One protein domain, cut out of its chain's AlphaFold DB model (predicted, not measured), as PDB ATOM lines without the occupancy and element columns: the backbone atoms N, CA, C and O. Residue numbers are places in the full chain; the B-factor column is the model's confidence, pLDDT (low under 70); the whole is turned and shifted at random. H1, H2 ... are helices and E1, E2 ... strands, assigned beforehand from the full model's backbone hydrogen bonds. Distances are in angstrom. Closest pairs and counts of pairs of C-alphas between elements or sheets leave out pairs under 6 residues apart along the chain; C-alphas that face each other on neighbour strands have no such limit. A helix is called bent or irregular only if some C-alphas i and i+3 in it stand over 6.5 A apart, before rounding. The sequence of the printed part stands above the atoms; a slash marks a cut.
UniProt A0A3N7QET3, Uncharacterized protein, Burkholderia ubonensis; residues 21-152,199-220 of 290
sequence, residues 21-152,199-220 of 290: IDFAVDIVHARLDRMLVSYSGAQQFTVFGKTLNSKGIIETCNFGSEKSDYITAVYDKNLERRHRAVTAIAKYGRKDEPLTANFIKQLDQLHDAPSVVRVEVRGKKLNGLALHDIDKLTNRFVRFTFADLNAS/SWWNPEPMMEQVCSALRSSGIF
ATOM      1  N   ILE A  21       8.642  -9.237 116.714       90.38
ATOM      2  CA  ILE A  21       9.475 -10.255 117.349       90.38
ATOM      3  C   ILE A  21       9.073 -10.394 118.812       90.38
ATOM      4  O   ILE A  21       8.928  -9.396 119.512       90.38
ATOM      5  N   ASP A  22       8.891 -11.625 119.274       92.06
ATOM      6  CA  ASP A  22       8.551 -11.901 120.665       92.06
ATOM      7  C   ASP A  22       9.688 -12.728 121.276       92.06
ATOM      8  O   ASP A  22       9.961 -13.845 120.838       92.06
ATOM      9  N   PHE A  23      10.357 -12.173 122.283       90.44
ATOM     10  CA  PHE A  23      11.375 -12.864 123.066       90.44
ATOM     11  C   PHE A  23      10.743 -13.412 124.336       90.44
ATOM     12  O   PHE A  23       9.987 -12.710 125.009       90.44
ATOM     13  N   ALA A  24      11.060 -14.653 124.688       92.44
ATOM     14  CA  ALA A  24      10.535 -15.290 125.886       92.44
ATOM     15  C   ALA A  24      11.645 -15.997 126.656       92.44
ATOM     16  O   ALA A  24      12.441 -16.725 126.067       92.44
ATOM     17  N   VAL A  25      11.643 -15.810 127.973       92.06
ATOM     18  CA  VAL A  25      12.513 -16.503 128.921       92.06
ATOM     19  C   VAL A  25      11.627 -17.312 129.854       92.06
ATOM     20  O   VAL A  25      10.724 -16.764 130.490       92.06
ATOM     21  N   ASP A  26      11.877 -18.616 129.914       93.88
ATOM     22  CA  ASP A  26      11.200 -19.527 130.831       93.88
ATOM     23  C   ASP A  26      12.064 -19.737 132.071       93.88
ATOM     24  O   ASP A  26      13.207 -20.179 131.977       93.88
ATOM     25  N   ILE A  27      11.497 -19.438 133.234       93.25
ATOM     26  CA  ILE A  27      12.114 -19.682 134.533       93.25
ATOM     27  C   ILE A  27      11.479 -20.957 135.086       93.25
ATOM     28  O   ILE A  27      10.282 -20.988 135.385       93.25
ATOM     29  N   VAL A  28      12.272 -22.023 135.166       92.94
ATOM     30  CA  VAL A  28      11.837 -23.347 135.633       92.94
ATOM     31  C   VAL A  28      11.929 -23.417 137.160       92.94
ATOM     32  O   VAL A  28      12.747 -22.732 137.764       92.94
ATOM     33  N   HIS A  29      11.070 -24.224 137.785       91.06
ATOM     34  CA  HIS A  29      10.903 -24.329 139.243       91.06
ATOM     35  C   HIS A  29      10.484 -23.015 139.919       91.06
ATOM     36  O   HIS A  29      10.605 -22.853 141.130       91.06
ATOM     37  N   ALA A  30       9.928 -22.087 139.139       91.06
ATOM     38  CA  ALA A  30       9.456 -20.802 139.619       91.06
ATOM     39  C   ALA A  30       7.935 -20.790 139.758       91.06
ATOM     40  O   ALA A  30       7.210 -21.443 139.002       91.06
ATOM     41  N   ARG A  31       7.450 -20.020 140.731       90.69
ATOM     42  CA  ARG A  31       6.029 -19.875 141.044       90.69
ATOM     43  C   ARG A  31       5.663 -18.405 141.132       90.69
ATOM     44  O   ARG A  31       6.160 -17.705 142.010       90.69
ATOM     45  N   LEU A  32       4.756 -17.947 140.270       90.94
ATOM     46  CA  LEU A  32       4.406 -16.526 140.196       90.94
ATOM     47  C   LEU A  32       3.796 -15.998 141.504       90.94
ATOM     48  O   LEU A  32       4.055 -14.863 141.891       90.94
ATOM     49  N   ASP A  33       3.050 -16.829 142.237       88.56
ATOM     50  CA  ASP A  33       2.482 -16.468 143.538       88.56
ATOM     51  C   ASP A  33       3.543 -16.309 144.641       88.56
ATOM     52  O   ASP A  33       3.293 -15.647 145.649       88.56
ATOM     53  N   ARG A  34       4.738 -16.869 144.446       91.00
ATOM     54  CA  ARG A  34       5.899 -16.755 145.342       91.00
ATOM     55  C   ARG A  34       6.987 -15.838 144.785       91.00
ATOM     56  O   ARG A  34       8.085 -15.801 145.323       91.00
ATOM     57  N   MET A  35       6.680 -15.058 143.755       92.38
ATOM     58  CA  MET A  35       7.605 -14.093 143.175       92.38
ATOM     59  C   MET A  35       7.052 -12.680 143.288       92.38
ATOM     60  O   MET A  35       5.855 -12.435 143.125       92.38
ATOM     61  N   LEU A  36       7.944 -11.726 143.524       92.81
ATOM     62  CA  LEU A  36       7.645 -10.310 143.358       92.81
ATOM     63  C   LEU A  36       8.377  -9.804 142.124       92.81
ATOM     64  O   LEU A  36       9.588  -9.974 141.989       92.81
ATOM     65  N   VAL A  37       7.633  -9.172 141.224       92.44
ATOM     66  CA  VAL A  37       8.169  -8.651 139.968       92.44
ATOM     67  C   VAL A  37       8.146  -7.133 140.022       92.44
ATOM     68  O   VAL A  37       7.093  -6.513 140.191       92.44
ATOM     69  N   SER A  38       9.317  -6.532 139.864       91.50
ATOM     70  CA  SER A  38       9.468  -5.106 139.618       91.50
ATOM     71  C   SER A  38       9.848  -4.880 138.160       91.50
ATOM     72  O   SER A  38      10.550  -5.689 137.556       91.50
ATOM     73  N   TYR A  39       9.394  -3.761 137.608       89.94
ATOM     74  CA  TYR A  39       9.720  -3.335 136.255       89.94
ATOM     75  C   TYR A  39      10.141  -1.868 136.288       89.94
ATOM     76  O   TYR A  39       9.406  -1.028 136.808       89.94
ATOM     77  N   SER A  40      11.322  -1.547 135.769       85.50
ATOM     78  CA  SER A  40      11.835  -0.182 135.732       85.50
ATOM     79  C   SER A  40      11.327   0.565 134.493       85.50
ATOM     80  O   SER A  40      11.356   0.087 133.359       85.50
ATOM     81  N   GLY A  41      10.807   1.768 134.725       74.94
ATOM     82  CA  GLY A  41      10.243   2.640 133.701       74.94
ATOM     83  C   GLY A  41       9.771   3.966 134.300       74.94
ATOM     84  O   GLY A  41       9.629   4.090 135.522       74.94
ATOM     85  N   ALA A  42       9.528   4.951 133.430       60.72
ATOM     86  CA  ALA A  42       9.130   6.306 133.825       60.72
ATOM     87  C   ALA A  42       7.764   6.358 134.536       60.72
ATOM     88  O   ALA A  42       7.508   7.263 135.321       60.72
ATOM     89  N   GLN A  43       6.893   5.373 134.309       65.12
ATOM     90  CA  GLN A  43       5.542   5.370 134.865       65.12
ATOM     91  C   GLN A  43       5.522   5.048 136.369       65.12
ATOM     92  O   GLN A  43       6.345   4.282 136.886       65.12
ATOM     93  N   GLN A  44       4.572   5.663 137.078       56.12
ATOM     94  CA  GLN A  44       4.334   5.445 138.509       56.12
ATOM     95  C   GLN A  44       3.750   4.049 138.767       56.12
ATOM     96  O   GLN A  44       4.216   3.345 139.661       56.12
ATOM     97  N   PHE A  45       2.809   3.621 137.920       61.19
ATOM     98  CA  PHE A  45       2.325   2.246 137.854       61.19
ATOM     99  C   PHE A  45       3.051   1.518 136.736       61.19
ATOM    100  O   PHE A  45       3.039   1.944 135.586       61.19
ATOM    101  N   THR A  46       3.725   0.432 137.086       70.38
ATOM    102  CA  THR A  46       4.509  -0.347 136.126       70.38
ATOM    103  C   THR A  46       3.707  -1.502 135.546       70.38
ATOM    104  O   THR A  46       4.067  -1.999 134.484       70.38
ATOM    105  N   VAL A  47       2.616  -1.893 136.213       80.62
ATOM    106  CA  VAL A  47       1.670  -2.915 135.765       80.62
ATOM    107  C   VAL A  47       0.406  -2.234 135.253       80.62
ATOM    108  O   VAL A  47      -0.248  -1.529 136.016       80.62
ATOM    109  N   PHE A  48       0.048  -2.469 133.993       81.12
ATOM    110  CA  PHE A  48      -1.166  -1.904 133.386       81.12
ATOM    111  C   PHE A  48      -2.309  -2.920 133.265       81.12
ATOM    112  O   PHE A  48      -3.444  -2.544 132.994       81.12
ATOM    113  N   GLY A  49      -2.029  -4.210 133.467       84.25
ATOM    114  CA  GLY A  49      -3.050  -5.250 133.436       84.25
ATOM    115  C   GLY A  49      -2.625  -6.485 134.211       84.25
ATOM    116  O   GLY A  49      -1.485  -6.936 134.088       84.25
ATOM    117  N   LYS A  50      -3.549  -7.045 134.992       88.44
ATOM    118  CA  LYS A  50      -3.362  -8.294 135.736       88.44
ATOM    119  C   LYS A  50      -4.537  -9.223 135.484       88.44
ATOM    120  O   LYS A  50      -5.670  -8.756 135.411       88.44
ATOM    121  N   THR A  51      -4.269 -10.519 135.392       88.12
ATOM    122  CA  THR A  51      -5.316 -11.542 135.465       88.12
ATOM    123  C   THR A  51      -5.184 -12.281 136.786       88.12
ATOM    124  O   THR A  51      -4.081 -12.642 137.209       88.12
ATOM    125  N   LEU A  52      -6.320 -12.451 137.454       87.56
ATOM    126  CA  LEU A  52      -6.442 -13.137 138.732       87.56
ATOM    127  C   LEU A  52      -7.351 -14.345 138.542       87.56
ATOM    128  O   LEU A  52      -8.355 -14.259 137.833       87.56
ATOM    129  N   ASN A  53      -7.026 -15.445 139.209       85.75
ATOM    130  CA  ASN A  53      -7.921 -16.591 139.272       85.75
ATOM    131  C   ASN A  53      -9.055 -16.368 140.291       85.75
ATOM    132  O   ASN A  53      -9.070 -15.383 141.034       85.75
ATOM    133  N   SER A  54      -9.981 -17.325 140.389       82.06
ATOM    134  CA  SER A  54     -11.108 -17.277 141.338       82.06
ATOM    135  C   SER A  54     -10.698 -17.218 142.817       82.06
ATOM    136  O   SER A  54     -11.511 -16.852 143.660       82.06
ATOM    137  N   LYS A  55      -9.444 -17.552 143.143       84.19
ATOM    138  CA  LYS A  55      -8.863 -17.476 144.493       84.19
ATOM    139  C   LYS A  55      -8.072 -16.180 144.725       84.19
ATOM    140  O   LYS A  55      -7.404 -16.057 145.748       84.19
ATOM    141  N   GLY A  56      -8.092 -15.238 143.779       80.06
ATOM    142  CA  GLY A  56      -7.341 -13.982 143.860       80.06
ATOM    143  C   GLY A  56      -5.829 -14.136 143.660       80.06
ATOM    144  O   GLY A  56      -5.065 -13.248 144.035       80.06
ATOM    145  N   ILE A  57      -5.371 -15.253 143.089       85.31
ATOM    146  CA  ILE A  57      -3.954 -15.487 142.785       85.31
ATOM    147  C   ILE A  57      -3.643 -14.917 141.402       85.31
ATOM    148  O   ILE A  57      -4.391 -15.138 140.451       85.31
ATOM    149  N   ILE A  58      -2.522 -14.205 141.296       87.19
ATOM    150  CA  ILE A  58      -2.028 -13.621 140.046       87.19
ATOM    151  C   ILE A  58      -1.582 -14.723 139.088       87.19
ATOM    152  O   ILE A  58      -0.710 -15.523 139.414       87.19
ATOM    153  N   GLU A  59      -2.146 -14.703 137.884       89.94
ATOM    154  CA  GLU A  59      -1.789 -15.605 136.789       89.94
ATOM    155  C   GLU A  59      -0.911 -14.910 135.745       89.94
ATOM    156  O   GLU A  59       0.007 -15.520 135.203       89.94
ATOM    157  N   THR A  60      -1.189 -13.632 135.465       92.31
ATOM    158  CA  THR A  60      -0.440 -12.797 134.514       92.31
ATOM    159  C   THR A  60      -0.321 -11.370 135.031       92.31
ATOM    160  O   THR A  60      -1.297 -10.790 135.502       92.31
ATOM    161  N   CYS A  61       0.853 -10.771 134.853       91.00
ATOM    162  CA  CYS A  61       1.117  -9.345 134.996       91.00
ATOM    163  C   CYS A  61       1.643  -8.788 133.670       91.00
ATOM    164  O   CYS A  61       2.634  -9.289 133.145       91.00
ATOM    165  N   ASN A  62       1.025  -7.729 133.153       90.44
ATOM    166  CA  ASN A  62       1.490  -7.003 131.973       90.44
ATOM    167  C   ASN A  62       2.126  -5.677 132.391       90.44
ATOM    168  O   ASN A  62       1.498  -4.885 133.096       90.44
ATOM    169  N   PHE A  63       3.351  -5.425 131.932       88.25
ATOM    170  CA  PHE A  63       4.146  -4.266 132.328       88.25
ATOM    171  C   PHE A  63       4.385  -3.293 131.173       88.25
ATOM    172  O   PHE A  63       4.567  -3.699 130.019       88.25
ATOM    173  N   GLY A  64       4.425  -2.002 131.510       82.19
ATOM    174  CA  GLY A  64       4.598  -0.898 130.566       82.19
ATOM    175  C   GLY A  64       3.272  -0.290 130.110       82.19
ATOM    176  O   GLY A  64       2.407   0.004 130.926       82.19
ATOM    177  N   SER A  65       3.123  -0.075 128.803       80.88
ATOM    178  CA  SER A  65       1.940   0.555 128.209       80.88
ATOM    179  C   SER A  65       1.421  -0.274 127.043       80.88
ATOM    180  O   SER A  65       2.201  -0.700 126.192       80.88
ATOM    181  N   GLU A  66       0.101  -0.436 126.954       78.69
ATOM    182  CA  GLU A  66      -0.562  -1.138 125.850       78.69
ATOM    183  C   GLU A  66      -0.247  -0.517 124.477       78.69
ATOM    184  O   GLU A  66      -0.132  -1.228 123.479       78.69
ATOM    185  N   LYS A  67      -0.070   0.811 124.433       81.31
ATOM    186  CA  LYS A  67       0.178   1.568 123.194       81.31
ATOM    187  C   LYS A  67       1.651   1.589 122.769       81.31
ATOM    188  O   LYS A  67       1.950   2.091 121.684       81.31
ATOM    189  N   SER A  68       2.555   1.078 123.607       82.75
ATOM    190  CA  SER A  68       3.991   1.044 123.323       82.75
ATOM    191  C   SER A  68       4.317   0.085 122.177       82.75
ATOM    192  O   SER A  68       3.604  -0.887 121.925       82.75
ATOM    193  N   ASP A  69       5.443   0.333 121.509       85.75
ATOM    194  CA  ASP A  69       6.020  -0.580 120.516       85.75
ATOM    195  C   ASP A  69       6.401  -1.933 121.125       85.75
ATOM    196  O   ASP A  69       6.529  -2.920 120.399       85.75
ATOM    197  N   TYR A  70       6.537  -1.988 122.453       87.06
ATOM    198  CA  TYR A  70       6.826  -3.194 123.210       87.06
ATOM    199  C   TYR A  70       5.754  -3.446 124.263       87.06
ATOM    200  O   TYR A  70       5.431  -2.566 125.057       87.06
ATOM    201  N   ILE A  71       5.271  -4.684 124.334       89.12
ATOM    202  CA  ILE A  71       4.473  -5.156 125.466       89.12
ATOM    203  C   ILE A  71       5.260  -6.216 126.200       89.12
ATOM    204  O   ILE A  71       5.798  -7.130 125.582       89.12
ATOM    205  N   THR A  72       5.300  -6.109 127.520       91.81
ATOM    206  CA  THR A  72       5.999  -7.086 128.343       91.81
ATOM    207  C   THR A  72       5.038  -7.757 129.311       91.81
ATOM    208  O   THR A  72       4.109  -7.117 129.803       91.81
ATOM    209  N   ALA A  73       5.221  -9.050 129.550       93.69
ATOM    210  CA  ALA A  73       4.339  -9.839 130.396       93.69
ATOM    211  C   ALA A  73       5.131 -10.854 131.219       93.69
ATOM    212  O   ALA A  73       6.127 -11.396 130.751       93.69
ATOM    213  N   VAL A  74       4.657 -11.131 132.429       95.00
ATOM    214  CA  VAL A  74       5.120 -12.243 133.261       95.00
ATOM    215  C   VAL A  74       3.907 -13.064 133.657       95.00
ATOM    216  O   VAL A  74       2.948 -12.503 134.184       95.00
ATOM    217  N   TYR A  75       3.921 -14.365 133.384       95.50
ATOM    218  CA  TYR A  75       2.771 -15.232 133.638       95.50
ATOM    219  C   TYR A  75       3.160 -16.669 133.964       95.50
ATOM    220  O   TYR A  75       4.248 -17.129 133.611       95.50
ATOM    221  N   ASP A  76       2.249 -17.388 134.616       94.00
ATOM    222  CA  ASP A  76       2.363 -18.834 134.811       94.00
ATOM    223  C   ASP A  76       2.156 -19.556 133.472       94.00
ATOM    224  O   ASP A  76       1.066 -19.564 132.885       94.00
ATOM    225  N   LYS A  77       3.230 -20.164 132.962       94.06
ATOM    226  CA  LYS A  77       3.222 -20.790 131.645       94.06
ATOM    227  C   LYS A  77       2.474 -22.117 131.636       94.06
ATOM    228  O   LYS A  77       1.855 -22.452 130.626       94.06
ATOM    229  N   ASN A  78       2.511 -22.871 132.729       90.38
ATOM    230  CA  ASN A  78       1.815 -24.153 132.810       90.38
ATOM    231  C   ASN A  78       0.308 -23.938 132.879       90.38
ATOM    232  O   ASN A  78      -0.459 -24.674 132.256       90.38
ATOM    233  N   LEU A  79      -0.127 -22.906 133.597       89.06
ATOM    234  CA  LEU A  79      -1.522 -22.501 133.630       89.06
ATOM    235  C   LEU A  79      -2.011 -22.038 132.254       89.06
ATOM    236  O   LEU A  79      -3.050 -22.511 131.797       89.06
ATOM    237  N   GLU A  80      -1.234 -21.208 131.551       91.12
ATOM    238  CA  GLU A  80      -1.561 -20.788 130.181       91.12
ATOM    239  C   GLU A  80      -1.670 -21.985 129.226       91.12
ATOM    240  O   GLU A  80      -2.636 -22.082 128.467       91.12
ATOM    241  N   ARG A  81      -0.727 -22.936 129.292       88.75
ATOM    242  CA  ARG A  81      -0.752 -24.158 128.474       88.75
ATOM    243  C   ARG A  81      -1.976 -25.025 128.770       88.75
ATOM    244  O   ARG A  81      -2.631 -25.470 127.828       88.75
ATOM    245  N   ARG A  82      -2.324 -25.222 130.047       86.62
ATOM    246  CA  ARG A  82      -3.524 -25.975 130.453       86.62
ATOM    247  C   ARG A  82      -4.799 -25.291 129.974       86.62
ATOM    248  O   ARG A  82      -5.636 -25.939 129.355       86.62
ATOM    249  N   HIS A  83      -4.923 -23.981 130.182       86.06
ATOM    250  CA  HIS A  83      -6.076 -23.216 129.710       86.06
ATOM    251  C   HIS A  83      -6.228 -23.299 128.184       86.06
ATOM    252  O   HIS A  83      -7.330 -23.518 127.674       86.06
ATOM    253  N   ARG A  84      -5.117 -23.193 127.446       85.19
ATOM    254  CA  ARG A  84      -5.092 -23.358 125.989       85.19
ATOM    255  C   ARG A  84      -5.537 -24.758 125.564       85.19
ATOM    256  O   ARG A  84      -6.347 -24.862 124.646       85.19
ATOM    257  N   ALA A  85      -5.033 -25.808 126.212       83.12
ATOM    258  CA  ALA A  85      -5.408 -27.190 125.918       83.12
ATOM    259  C   ALA A  85      -6.906 -27.427 126.163       83.12
ATOM    260  O   ALA A  85      -7.604 -27.889 125.265       83.12
ATOM    261  N   VAL A  86      -7.428 -27.005 127.319       84.00
ATOM    262  CA  VAL A  86      -8.859 -27.103 127.654       84.00
ATOM    263  C   VAL A  86      -9.721 -26.335 126.650       84.00
ATOM    264  O   VAL A  86     -10.727 -26.852 126.174       84.00
ATOM    265  N   THR A  87      -9.310 -25.125 126.265       84.69
ATOM    266  CA  THR A  87     -10.032 -24.319 125.268       84.69
ATOM    267  C   THR A  87     -10.027 -24.985 123.891       84.69
ATOM    268  O   THR A  87     -11.035 -24.961 123.186       84.69
ATOM    269  N   ALA A  88      -8.907 -25.596 123.494       80.94
ATOM    270  CA  ALA A  88      -8.812 -26.338 122.242       80.94
ATOM    271  C   ALA A  88      -9.728 -27.570 122.246       80.94
ATOM    272  O   ALA A  88     -10.447 -27.771 121.270       80.94
ATOM    273  N   ILE A  89      -9.770 -28.323 123.350       79.38
ATOM    274  CA  ILE A  89     -10.683 -29.460 123.536       79.38
ATOM    275  C   ILE A  89     -12.138 -28.987 123.464       79.38
ATOM    276  O   ILE A  89     -12.921 -29.531 122.697       79.38
ATOM    277  N   ALA A  90     -12.501 -27.922 124.179       81.12
ATOM    278  CA  ALA A  90     -13.866 -27.399 124.156       81.12
ATOM    279  C   ALA A  90     -14.304 -26.921 122.758       81.12
ATOM    280  O   ALA A  90     -15.481 -26.999 122.414       81.12
ATOM    281  N   LYS A  91     -13.367 -26.405 121.950       81.50
ATOM    282  CA  LYS A  91     -13.659 -25.844 120.624       81.50
ATOM    283  C   LYS A  91     -13.627 -26.874 119.494       81.50
ATOM    284  O   LYS A  91     -14.396 -26.743 118.544       81.50
ATOM    285  N   TYR A  92     -12.705 -27.830 119.552       77.06
ATOM    286  CA  TYR A  92     -12.415 -28.750 118.450       77.06
ATOM    287  C   TYR A  92     -12.544 -30.225 118.828       77.06
ATOM    288  O   TYR A  92     -12.613 -31.061 117.927       77.06
ATOM    289  N   GLY A  93     -12.572 -30.544 120.123       66.69
ATOM    290  CA  GLY A  93     -12.722 -31.905 120.611       66.69
ATOM    291  C   GLY A  93     -14.062 -32.479 120.170       66.69
ATOM    292  O   GLY A  93     -15.118 -31.854 120.313       66.69
ATOM    293  N   ARG A  94     -14.021 -33.677 119.590       65.44
ATOM    294  CA  ARG A  94     -15.237 -34.456 119.338       65.44
ATOM    295  C   ARG A  94     -15.741 -35.001 120.674       65.44
ATOM    296  O   ARG A  94     -14.935 -35.317 121.541       65.44
ATOM    297  N   LYS A  95     -17.064 -35.137 120.832       60.91
ATOM    298  CA  LYS A  95     -17.673 -35.700 122.055       60.91
ATOM    299  C   LYS A  95     -17.115 -37.087 122.414       60.91
ATOM    300  O   LYS A  95     -17.039 -37.403 123.593       60.91
ATOM    301  N   ASP A  96     -16.650 -37.829 121.407       59.19
ATOM    302  CA  ASP A  96     -16.145 -39.201 121.519       59.19
ATOM    303  C   ASP A  96     -14.654 -39.298 121.132       59.19
ATOM    304  O   ASP A  96     -14.239 -40.190 120.390       59.19
ATOM    305  N   GLU A  97     -13.829 -38.332 121.551       60.75
ATOM    306  CA  GLU A  97     -12.380 -38.424 121.341       60.75
ATOM    307  C   GLU A  97     -11.775 -39.511 122.253       60.75
ATOM    308  O   GLU A  97     -11.967 -39.466 123.470       60.75
ATOM    309  N   PRO A  98     -11.042 -40.500 121.706       61.69
ATOM    310  CA  PRO A  98     -10.437 -41.543 122.524       61.69
ATOM    311  C   PRO A  98      -9.403 -40.940 123.484       61.69
ATOM    312  O   PRO A  98      -8.664 -40.031 123.109       61.69
ATOM    313  N   LEU A  99      -9.286 -41.494 124.699       56.31
ATOM    314  CA  LEU A  99      -8.338 -41.059 125.748       56.31
ATOM    315  C   LEU A  99      -6.866 -41.009 125.283       56.31
ATOM    316  O   LEU A  99      -6.022 -40.369 125.900       56.31
ATOM    317  N   THR A 100      -6.549 -41.660 124.165       53.50
ATOM    318  CA  THR A 100      -5.232 -41.660 123.520       53.50
ATOM    319  C   THR A 100      -4.976 -40.447 122.613       53.50
ATOM    320  O   THR A 100      -3.874 -40.335 122.060       53.50
ATOM    321  N   ALA A 101      -5.952 -39.548 122.453       65.38
ATOM    322  CA  ALA A 101      -5.855 -38.347 121.633       65.38
ATOM    323  C   ALA A 101      -4.741 -37.407 122.119       65.38
ATOM    324  O   ALA A 101      -4.467 -37.265 123.314       65.38
ATOM    325  N   ASN A 102      -4.103 -36.719 121.168       68.19
ATOM    326  CA  ASN A 102      -2.962 -35.837 121.435       68.19
ATOM    327  C   ASN A 102      -3.266 -34.748 122.475       68.19
ATOM    328  O   ASN A 102      -2.360 -34.352 123.202       68.19
ATOM    329  N   PHE A 103      -4.512 -34.276 122.567       64.94
ATOM    330  CA  PHE A 103      -4.898 -33.236 123.521       64.94
ATOM    331  C   PHE A 103      -4.855 -33.712 124.978       64.94
ATOM    332  O   PHE A 103      -4.413 -32.960 125.843       64.94
ATOM    333  N   ILE A 104      -5.248 -34.961 125.240       67.19
ATOM    334  CA  ILE A 104      -5.239 -35.551 126.586       67.19
ATOM    335  C   ILE A 104      -3.801 -35.871 126.995       67.19
ATOM    336  O   ILE A 104      -3.366 -35.445 128.057       67.19
ATOM    337  N   LYS A 105      -2.999 -36.446 126.087       70.31
ATOM    338  CA  LYS A 105      -1.556 -36.649 126.318       70.31
ATOM    339  C   LYS A 105      -0.812 -35.347 126.625       70.31
ATOM    340  O   LYS A 105       0.071 -35.331 127.473       70.31
ATOM    341  N   GLN A 106      -1.153 -34.252 125.939       69.94
ATOM    342  CA  GLN A 106      -0.580 -32.934 126.227       69.94
ATOM    343  C   GLN A 106      -0.990 -32.417 127.608       69.94
ATOM    344  O   GLN A 106      -0.195 -31.736 128.249       69.94
ATOM    345  N   LEU A 107      -2.206 -32.718 128.069       74.06
ATOM    346  CA  LEU A 107      -2.672 -32.336 129.398       74.06
ATOM    347  C   LEU A 107      -1.976 -33.157 130.495       74.06
ATOM    348  O   LEU A 107      -1.507 -32.569 131.467       74.06
ATOM    349  N   ASP A 108      -1.837 -34.471 130.303       72.69
ATOM    350  CA  ASP A 108      -1.146 -35.370 131.237       72.69
ATOM    351  C   ASP A 108       0.329 -34.982 131.392       72.69
ATOM    352  O   ASP A 108       0.835 -34.851 132.502       72.69
ATOM    353  N   GLN A 109       1.007 -34.658 130.284       75.88
ATOM    354  CA  GLN A 109       2.383 -34.147 130.318       75.88
ATOM    355  C   GLN A 109       2.528 -32.831 131.097       75.88
ATOM    356  O   GLN A 109       3.615 -32.524 131.584       75.88
ATOM    357  N   LEU A 110       1.463 -32.028 131.206       76.88
ATOM    358  CA  LEU A 110       1.471 -30.780 131.972       76.88
ATOM    359  C   LEU A 110       1.192 -30.989 133.459       76.88
ATOM    360  O   LEU A 110       1.450 -30.066 134.233       76.88
ATOM    361  N   HIS A 111       0.652 -32.142 133.854       74.50
ATOM    362  CA  HIS A 111       0.358 -32.439 135.252       74.50
ATOM    363  C   HIS A 111       1.647 -32.570 136.074       74.50
ATOM    364  O   HIS A 111       1.769 -31.936 137.120       74.50
ATOM    365  N   ASP A 112       2.634 -33.293 135.541       78.94
ATOM    366  CA  ASP A 112       3.902 -33.572 136.231       78.94
ATOM    367  C   ASP A 112       5.030 -32.605 135.836       78.94
ATOM    368  O   ASP A 112       6.172 -32.727 136.283       78.94
ATOM    369  N   ALA A 113       4.732 -31.620 134.984       83.69
ATOM    370  CA  ALA A 113       5.715 -30.643 134.549       83.69
ATOM    371  C   ALA A 113       6.143 -29.727 135.713       83.69
ATOM    372  O   ALA A 113       5.290 -29.236 136.464       83.69
ATOM    373  N   PRO A 114       7.446 -29.398 135.836       89.75
ATOM    374  CA  PRO A 114       7.906 -28.431 136.826       89.75
ATOM    375  C   PRO A 114       7.219 -27.082 136.606       89.75
ATOM    376  O   PRO A 114       6.891 -26.724 135.472       89.75
ATOM    377  N   SER A 115       6.998 -26.314 137.676       90.69
ATOM    378  CA  SER A 115       6.369 -24.994 137.571       90.69
ATOM    379  C   SER A 115       7.227 -24.054 136.720       90.69
ATOM    380  O   SER A 115       8.435 -23.952 136.927       90.69
ATOM    381  N   VAL A 116       6.610 -23.379 135.749       94.56
ATOM    382  CA  VAL A 116       7.313 -22.478 134.829       94.56
ATOM    383  C   VAL A 116       6.646 -21.115 134.831       94.56
ATOM    384  O   VAL A 116       5.456 -20.991 134.536       94.56
ATOM    385  N   VAL A 117       7.439 -20.080 135.092       95.44
ATOM    386  CA  VAL A 117       7.047 -18.682 134.890       95.44
ATOM    387  C   VAL A 117       7.709 -18.184 133.616       95.44
ATOM    388  O   VAL A 117       8.924 -18.285 133.467       95.44
ATOM    389  N   ARG A 118       6.919 -17.633 132.692       96.00
ATOM    390  CA  ARG A 118       7.435 -17.041 131.456       96.00
ATOM    391  C   ARG A 118       7.488 -15.530 131.573       96.00
ATOM    392  O   ARG A 118       6.476 -14.902 131.880       96.00
ATOM    393  N   VAL A 119       8.643 -14.963 131.249       95.00
ATOM    394  CA  VAL A 119       8.846 -13.532 131.012       95.00
ATOM    395  C   VAL A 119       8.882 -13.321 129.507       95.00
ATOM    396  O   VAL A 119       9.688 -13.928 128.811       95.00
ATOM    397  N   GLU A 120       8.002 -12.479 128.989       94.56
ATOM    398  CA  GLU A 120       7.846 -12.257 127.558       94.56
ATOM    399  C   GLU A 120       7.996 -10.772 127.230       94.56
ATOM    400  O   GLU A 120       7.386  -9.918 127.873       94.56
ATOM    401  N   VAL A 121       8.790 -10.467 126.207       92.19
ATOM    402  CA  VAL A 121       8.967  -9.137 125.622       92.19
ATOM    403  C   VAL A 121       8.529  -9.214 124.165       92.19
ATOM    404  O   VAL A 121       9.194  -9.824 123.336       92.19
ATOM    405  N   ARG A 122       7.408  -8.571 123.851       91.56
ATOM    406  CA  ARG A 122       6.774  -8.568 122.530       91.56
ATOM    407  C   ARG A 122       7.037  -7.246 121.826       91.56
ATOM    408  O   ARG A 122       6.396  -6.251 122.161       91.56
ATOM    409  N   GLY A 123       7.957  -7.221 120.871       90.56
ATOM    410  CA  GLY A 123       8.164  -6.099 119.956       90.56
ATOM    411  C   GLY A 123       7.114  -6.131 118.851       90.56
ATOM    412  O   GLY A 123       7.174  -6.980 117.970       90.56
ATOM    413  N   LYS A 124       6.132  -5.228 118.902       88.56
ATOM    414  CA  LYS A 124       4.964  -5.201 118.001       88.56
ATOM    415  C   LYS A 124       5.111  -4.266 116.802       88.56
ATOM    416  O   LYS A 124       4.396  -4.442 115.821       88.56
ATOM    417  N   LYS A 125       5.956  -3.242 116.920       87.12
ATOM    418  CA  LYS A 125       6.110  -2.163 115.934       87.12
ATOM    419  C   LYS A 125       7.587  -1.957 115.620       87.12
ATOM    420  O   LYS A 125       8.174  -0.936 115.952       87.12
ATOM    421  N   LEU A 126       8.202  -2.970 115.016       86.81
ATOM    422  CA  LEU A 126       9.617  -2.908 114.633       86.81
ATOM    423  C   LEU A 126       9.852  -2.154 113.315       86.81
ATOM    424  O   LEU A 126      10.995  -1.976 112.921       86.81
ATOM    425  N   ASN A 127       8.779  -1.731 112.634       88.00
ATOM    426  CA  ASN A 127       8.810  -0.899 111.425       88.00
ATOM    427  C   ASN A 127       9.733  -1.424 110.310       88.00
ATOM    428  O   ASN A 127      10.326  -0.643 109.575       88.00
ATOM    429  N   GLY A 128       9.820  -2.750 110.165       89.44
ATOM    430  CA  GLY A 128      10.645  -3.380 109.137       89.44
ATOM    431  C   GLY A 128      12.125  -3.431 109.512       89.44
ATOM    432  O   GLY A 128      12.974  -3.132 108.681       89.44
ATOM    433  N   LEU A 129      12.429  -3.824 110.750       91.31
ATOM    434  CA  LEU A 129      13.793  -3.995 111.239       91.31
ATOM    435  C   LEU A 129      14.528  -5.067 110.423       91.31
ATOM    436  O   LEU A 129      14.032  -6.189 110.281       91.31
ATOM    437  N   ALA A 130      15.715  -4.745 109.917       91.25
ATOM    438  CA  ALA A 130      16.559  -5.724 109.249       91.25
ATOM    439  C   ALA A 130      17.165  -6.713 110.256       91.25
ATOM    440  O   ALA A 130      17.426  -6.379 111.412       91.25
ATOM    441  N   LEU A 131      17.424  -7.948 109.823       89.81
ATOM    442  CA  LEU A 131      17.976  -8.981 110.708       89.81
ATOM    443  C   LEU A 131      19.378  -8.647 111.239       89.81
ATOM    444  O   LEU A 131      19.712  -9.030 112.358       89.81
ATOM    445  N   HIS A 132      20.179  -7.906 110.474       88.44
ATOM    446  CA  HIS A 132      21.494  -7.427 110.913       88.44
ATOM    447  C   HIS A 132      21.431  -6.286 111.942       88.44
ATOM    448  O   HIS A 132      22.471  -5.912 112.463       88.44
ATOM    449  N   ASP A 133      20.240  -5.754 112.241       90.62
ATOM    450  CA  ASP A 133      20.024  -4.706 113.246       90.62
ATOM    451  C   ASP A 133      19.379  -5.244 114.538       90.62
ATOM    452  O   ASP A 133      18.999  -4.467 115.416       90.62
ATOM    453  N   ILE A 134      19.204  -6.567 114.681       88.12
ATOM    454  CA  ILE A 134      18.579  -7.153 115.881       88.12
ATOM    455  C   ILE A 134      19.403  -6.862 117.143       88.12
ATOM    456  O   ILE A 134      18.834  -6.627 118.208       88.12
ATOM    457  N   ASP A 135      20.727  -6.857 117.033       85.62
ATOM    458  CA  ASP A 135      21.658  -6.544 118.121       85.62
ATOM    459  C   ASP A 135      21.571  -5.078 118.581       85.62
ATOM    460  O   ASP A 135      21.842  -4.779 119.743       85.62
ATOM    461  N   LYS A 136      21.104  -4.177 117.710       87.69
ATOM    462  CA  LYS A 136      20.834  -2.768 118.036       87.69
ATOM    463  C   LYS A 136      19.557  -2.581 118.857       87.69
ATOM    464  O   LYS A 136      19.305  -1.484 119.363       87.69
ATOM    465  N   LEU A 137      18.724  -3.616 119.002       87.62
ATOM    466  CA  LEU A 137      17.534  -3.530 119.839       87.62
ATOM    467  C   LEU A 137      17.916  -3.347 121.305       87.62
ATOM    468  O   LEU A 137      18.706  -4.094 121.877       87.62
ATOM    469  N   THR A 138      17.270  -2.383 121.961       87.62
ATOM    470  CA  THR A 138      17.421  -2.214 123.404       87.62
ATOM    471  C   THR A 138      16.955  -3.475 124.124       87.62
ATOM    472  O   THR A 138      15.774  -3.827 124.059       87.62
ATOM    473  N   ASN A 139      17.851  -4.093 124.893       88.88
ATOM    474  CA  ASN A 139      17.490  -5.187 125.781       88.88
ATOM    475  C   ASN A 139      16.419  -4.715 126.774       88.88
ATOM    476  O   ASN A 139      16.676  -3.875 127.634       88.88
ATOM    477  N   ARG A 140      15.188  -5.223 126.658       88.94
ATOM    478  CA  ARG A 140      14.094  -4.851 127.571       88.94
ATOM    479  C   ARG A 140      14.051  -5.717 128.825       88.94
ATOM    480  O   ARG A 140      13.391  -5.320 129.784       88.94
ATOM    481  N   PHE A 141      14.748  -6.852 128.848       90.94
ATOM    482  CA  PHE A 141      14.786  -7.736 130.011       90.94
ATOM    483  C   PHE A 141      15.510  -7.101 131.205       90.94
ATOM    484  O   PHE A 141      15.114  -7.348 132.342       90.94
ATOM    485  N   VAL A 142      16.454  -6.181 130.962       91.69
ATOM    486  CA  VAL A 142      17.146  -5.380 132.002       91.69
ATOM    487  C   VAL A 142      16.196  -4.546 132.862       91.69
ATOM    488  O   VAL A 142      16.551  -4.091 133.945       91.69
ATOM    489  N   ARG A 143      14.965  -4.321 132.388       91.31
ATOM    490  CA  ARG A 143      13.959  -3.590 133.157       91.31
ATOM    491  C   ARG A 143      13.329  -4.432 134.252       91.31
ATOM    492  O   ARG A 143      12.753  -3.867 135.176       91.31
ATOM    493  N   PHE A 144      13.406  -5.752 134.156       92.81
ATOM    494  CA  PHE A 144      12.839  -6.634 135.157       92.81
ATOM    495  C   PHE A 144      13.792  -6.826 136.329       92.81
ATOM    496  O   PHE A 144      14.995  -7.007 136.169       92.81
ATOM    497  N   THR A 145      13.222  -6.836 137.525       93.75
ATOM    498  CA  THR A 145      13.887  -7.325 138.729       93.75
ATOM    499  C   THR A 145      12.937  -8.273 139.429       93.75
ATOM    500  O   THR A 145      11.780  -7.927 139.678       93.75
ATOM    501  N   PHE A 146      13.434  -9.454 139.764       94.69
ATOM    502  CA  PHE A 146      12.669 -10.477 140.457       94.69
ATOM    503  C   PHE A 146      13.139 -10.580 141.899       94.69
ATOM    504  O   PHE A 146      14.336 -10.480 142.172       94.69
ATOM    505  N   ALA A 147      12.198 -10.798 142.809       94.56
ATOM    506  CA  ALA A 147      12.496 -11.374 144.104       94.56
ATOM    507  C   ALA A 147      11.815 -12.735 144.230       94.56
ATOM    508  O   ALA A 147      10.619 -12.857 143.946       94.56
ATOM    509  N   ASP A 148      12.588 -13.736 144.634       93.62
ATOM    510  CA  ASP A 148      12.131 -15.104 144.850       93.62
ATOM    511  C   ASP A 148      11.878 -15.315 146.338       93.62
ATOM    512  O   ASP A 148      12.820 -15.431 147.113       93.62
ATOM    513  N   LEU A 149      10.611 -15.362 146.745       91.94
ATOM    514  CA  LEU A 149      10.232 -15.479 148.155       91.94
ATOM    515  C   LEU A 149      10.476 -16.880 148.741       91.94
ATOM    516  O   LEU A 149      10.203 -17.075 149.923       91.94
ATOM    517  N   ASN A 150      10.929 -17.851 147.939       88.50
ATOM    518  CA  ASN A 150      11.358 -19.161 148.436       88.50
ATOM    519  C   ASN A 150      12.848 -19.188 148.807       88.50
ATOM    520  O   ASN A 150      13.290 -20.137 149.452       88.50
ATOM    521  N   ALA A 151      13.623 -18.183 148.386       87.62
ATOM    522  CA  ALA A 151      15.031 -18.073 148.737       87.62
ATOM    523  C   ALA A 151      15.212 -17.685 150.214       87.62
ATOM    524  O   ALA A 151      14.293 -17.195 150.867       87.62
ATOM    525  N   SER A 152      16.420 -17.862 150.744       86.25
ATOM    526  CA  SER A 152      16.771 -17.355 152.071       86.25
ATOM    527  C   SER A 152      17.003 -15.845 152.005       86.25
ATOM    528  O   SER A 152      17.853 -15.381 151.247       86.25
ATOM    529  N   SER A 199      19.326 -13.730 142.125       90.94
ATOM    530  CA  SER A 199      20.660 -13.716 141.506       90.94
ATOM    531  C   SER A 199      20.703 -14.451 140.165       90.94
ATOM    532  O   SER A 199      21.561 -14.167 139.335       90.94
ATOM    533  N   TRP A 200      19.760 -15.368 139.925       90.69
ATOM    534  CA  TRP A 200      19.643 -16.111 138.668       90.69
ATOM    535  C   TRP A 200      19.138 -15.257 137.495       90.69
ATOM    536  O   TRP A 200      19.219 -15.688 136.346       90.69
ATOM    537  N   TRP A 201      18.606 -14.056 137.745       92.75
ATOM    538  CA  TRP A 201      18.164 -13.163 136.677       92.75
ATOM    539  C   TRP A 201      19.322 -12.300 136.174       92.75
ATOM    540  O   TRP A 201      19.648 -11.278 136.774       92.75
ATOM    541  N   ASN A 202      19.911 -12.704 135.047       90.94
ATOM    542  CA  ASN A 202      21.006 -11.995 134.382       90.94
ATOM    543  C   ASN A 202      20.631 -11.679 132.919       90.94
ATOM    544  O   ASN A 202      20.866 -12.507 132.034       90.94
ATOM    545  N   PRO A 203      19.960 -10.546 132.657       90.12
ATOM    546  CA  PRO A 203      19.434 -10.225 131.337       90.12
ATOM    547  C   PRO A 203      20.489  -9.767 130.327       90.12
ATOM    548  O   PRO A 203      20.231  -9.860 129.129       90.12
ATOM    549  N   GLU A 204      21.649  -9.277 130.761       87.25
ATOM    550  CA  GLU A 204      22.683  -8.682 129.908       87.25
ATOM    551  C   GLU A 204      23.117  -9.606 128.753       87.25
ATOM    552  O   GLU A 204      23.040  -9.164 127.603       87.25
ATOM    553  N   PRO A 205      23.448 -10.896 128.976       86.50
ATOM    554  CA  PRO A 205      23.862 -11.800 127.899       86.50
ATOM    555  C   PRO A 205      22.710 -12.254 126.990       86.50
ATOM    556  O   PRO A 205      22.945 -12.835 125.931       86.50
ATOM    557  N   MET A 206      21.449 -12.032 127.384       83.44
ATOM    558  CA  MET A 206      20.299 -12.631 126.697       83.44
ATOM    559  C   MET A 206      20.142 -12.130 125.257       83.44
ATOM    560  O   MET A 206      19.736 -12.904 124.395       83.44
ATOM    561  N   MET A 207      20.478 -10.868 124.964       82.75
ATOM    562  CA  MET A 207      20.379 -10.347 123.591       82.75
ATOM    563  C   MET A 207      21.388 -11.002 122.648       82.75
ATOM    564  O   MET A 207      21.038 -11.354 121.524       82.75
ATOM    565  N   GLU A 208      22.612 -11.231 123.115       84.44
ATOM    566  CA  GLU A 208      23.629 -11.932 122.334       84.44
ATOM    567  C   GLU A 208      23.218 -13.388 122.077       84.44
ATOM    568  O   GLU A 208      23.271 -13.867 120.941       84.44
ATOM    569  N   GLN A 209      22.709 -14.070 123.108       86.50
ATOM    570  CA  GLN A 209      22.186 -15.435 122.994       86.50
ATOM    571  C   GLN A 209      21.023 -15.526 122.001       86.50
ATOM    572  O   GLN A 209      20.960 -16.464 121.211       86.50
ATOM    573  N   VAL A 210      20.125 -14.538 121.998       82.88
ATOM    574  CA  VAL A 210      19.022 -14.432 121.035       82.88
ATOM    575  C   VAL A 210      19.543 -14.274 119.607       82.88
ATOM    576  O   VAL A 210      19.090 -14.993 118.714       82.88
ATOM    577  N   CYS A 211      20.496 -13.369 119.377       83.38
ATOM    578  CA  CYS A 211      21.101 -13.175 118.059       83.38
ATOM    579  C   CYS A 211      21.788 -14.456 117.569       83.38
ATOM    580  O   CYS A 211      21.602 -14.859 116.419       83.38
ATOM    581  N   SER A 212      22.529 -15.127 118.453       87.81
ATOM    582  CA  SER A 212      23.166 -16.414 118.171       87.81
ATOM    583  C   SER A 212      22.131 -17.490 117.817       87.81
ATOM    584  O   SER A 212      22.213 -18.105 116.754       87.81
ATOM    585  N   ALA A 213      21.076 -17.639 118.623       88.25
ATOM    586  CA  ALA A 213      20.005 -18.604 118.379       88.25
ATOM    587  C   ALA A 213      19.268 -18.350 117.055       88.25
ATOM    588  O   ALA A 213      18.945 -19.297 116.336       88.25
ATOM    589  N   LEU A 214      19.026 -17.085 116.692       87.56
ATOM    590  CA  LEU A 214      18.419 -16.728 115.409       87.56
ATOM    591  C   LEU A 214      19.320 -17.100 114.229       87.56
ATOM    592  O   LEU A 214      18.820 -17.683 113.264       87.56
ATOM    593  N   ARG A 215      20.631 -16.838 114.318       88.69
ATOM    594  CA  ARG A 215      21.613 -17.251 113.299       88.69
ATOM    595  C   ARG A 215      21.672 -18.772 113.155       88.69
ATOM    596  O   ARG A 215      21.673 -19.284 112.039       88.69
ATOM    597  N   SER A 216      21.641 -19.501 114.268       88.94
ATOM    598  CA  SER A 216      21.683 -20.969 114.284       88.94
ATOM    599  C   SER A 216      20.342 -21.643 113.968       88.94
ATOM    600  O   SER A 216      20.309 -22.851 113.744       88.94
ATOM    601  N   SER A 217      19.231 -20.899 113.920       87.56
ATOM    602  CA  SER A 217      17.883 -21.458 113.714       87.56
ATOM    603  C   SER A 217      17.675 -22.114 112.343       87.56
ATOM    604  O   SER A 217      16.737 -22.891 112.161       87.56
ATOM    605  N   GLY A 218      18.497 -21.755 111.351       85.44
ATOM    606  CA  GLY A 218      18.327 -22.171 109.957       85.44
ATOM    607  C   GLY A 218      17.080 -21.592 109.274       85.44
ATOM    608  O   GLY A 218      16.771 -21.980 108.146       85.44
ATOM    609  N   ILE A 219      16.355 -20.680 109.934       87.31
ATOM    610  CA  ILE A 219      15.191 -19.992 109.358       87.31
ATOM    611  C   ILE A 219      15.649 -18.994 108.300       87.31
ATOM    612  O   ILE A 219      15.053 -18.930 107.228       87.31
ATOM    613  N   PHE A 220      16.707 -18.239 108.599       89.69
ATOM    614  CA  PHE A 220      17.261 -17.213 107.726       89.69
ATOM    615  C   PHE A 220      18.614 -17.656 107.162       89.69
ATOM    616  O   PHE A 220      19.384 -18.312 107.866       89.69
TER     617      PHE A 220
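AT A GLANCE: This is residues 21 to 152 and 199 to 220 of the 290 residues of an uncharacterized protein of Burkholderia ubonensis (UniProt A0A3N7QET3). A twisted sheet of five strands makes the body, with a two-stranded ribbon, E2 and E7, over part of one face. From one end of the sheet the helical hairpin H1 and H2 reaches away as an arm; on the E1 side the helices H3 and H4 lie side by side, H4 near E1. The 154 printed residues include four named helices and seven named strands, in the order E1 E2 E3 E4 E5 H1 H2 E6 H3 E7 H4, and the class is mixed, helices and strands. The larger sheet has the order E1, E6, E5, E4, E3, and both sheets are antiparallel. The whole is only just compact, close to loose, with a radius of gyration of the C-alphas of 17.9 A and spans of 52 by 42 by 33 A.

IN THESE COORDINATES: In the larger sheet, E1 is residues 21 to 28, 22.6 A long, from C-alpha 21 at (9.475, -10.255, 117.349); E6 is residues 116 to 123, 22.1 A; E5 is residues 70 to 76, 20.0 A; E4 is residues 58 to 63 and E3 residues 47 to 52. In the smaller sheet, E2 is residues 35 to 39 and E7 residues 144 to 148. H1, residues 77 to 92, is 22.0 A long and ends at C-alpha 92 at (-12.415, -28.750, 118.450). H2 is residues 102 to 111, 14.6 A, and H3 residues 131 to 136. H4, residues 206 to 216, is 15.0 A long and ends at C-alpha 216 at (21.683, -20.969, 114.284).

HOW THE PARTS SIT: E1 and E3 are the edge strands of the larger sheet. E1 and E6 are antiparallel at 165 degrees, with N 23 and O 121 at 2.8 A. E6 and E5 have N 120 and O 73 at 2.8 A. E3, E4 and E5 form a meander, each strand the antiparallel neighbour of the one before, with N 74 and O 61 at 2.8 A and N 62 and O 49 at 2.8 A. E2 and E7 have N 38 and O 145 at 2.8 A. The closest C-alphas of E2 and E4, Tyr 39 and Phe 63, are 6.9 A apart. H1 only grazes the larger sheet, with residues 77 to 80. H1 and H2 touch as a helical hairpin, opposite ways at a shallow tilt of 25 degrees; their closest C-alphas, Arg 82 and Leu 107, are 6.5 A apart. H3 and H4 touch, opposite ways at a shallow tilt of 12 degrees, with the C-alphas of Asp 135 and Cys 211 closest at 6.7 A. H4 is only just on the larger sheet, with 5 pairs of C-alphas within 10 A, and only grazes it with residues 206 to 210. H3 is irregular, C-alphas 132 and 135 being 7.3 A apart; 0 of 2 of its O i to N i+4 pairs and 2 of 3 of its O i to N i+3 pairs are within hydrogen-bond range, while in H1, H2 and H4 every O i to N i+4 pair is.

THE WHOLE: The two C-alphas farthest apart, those of Ala 42 and Asp 96, are 53.5 A apart. Residues 153 to 198 are not printed, and C-alphas 152 and 199 are 11.8 A apart across the cut. Of the links that are printed whole, none is long. The mean pLDDT of the printed part is 84.8; residues 42 to 45, 93 to 104 and 106 are under 70.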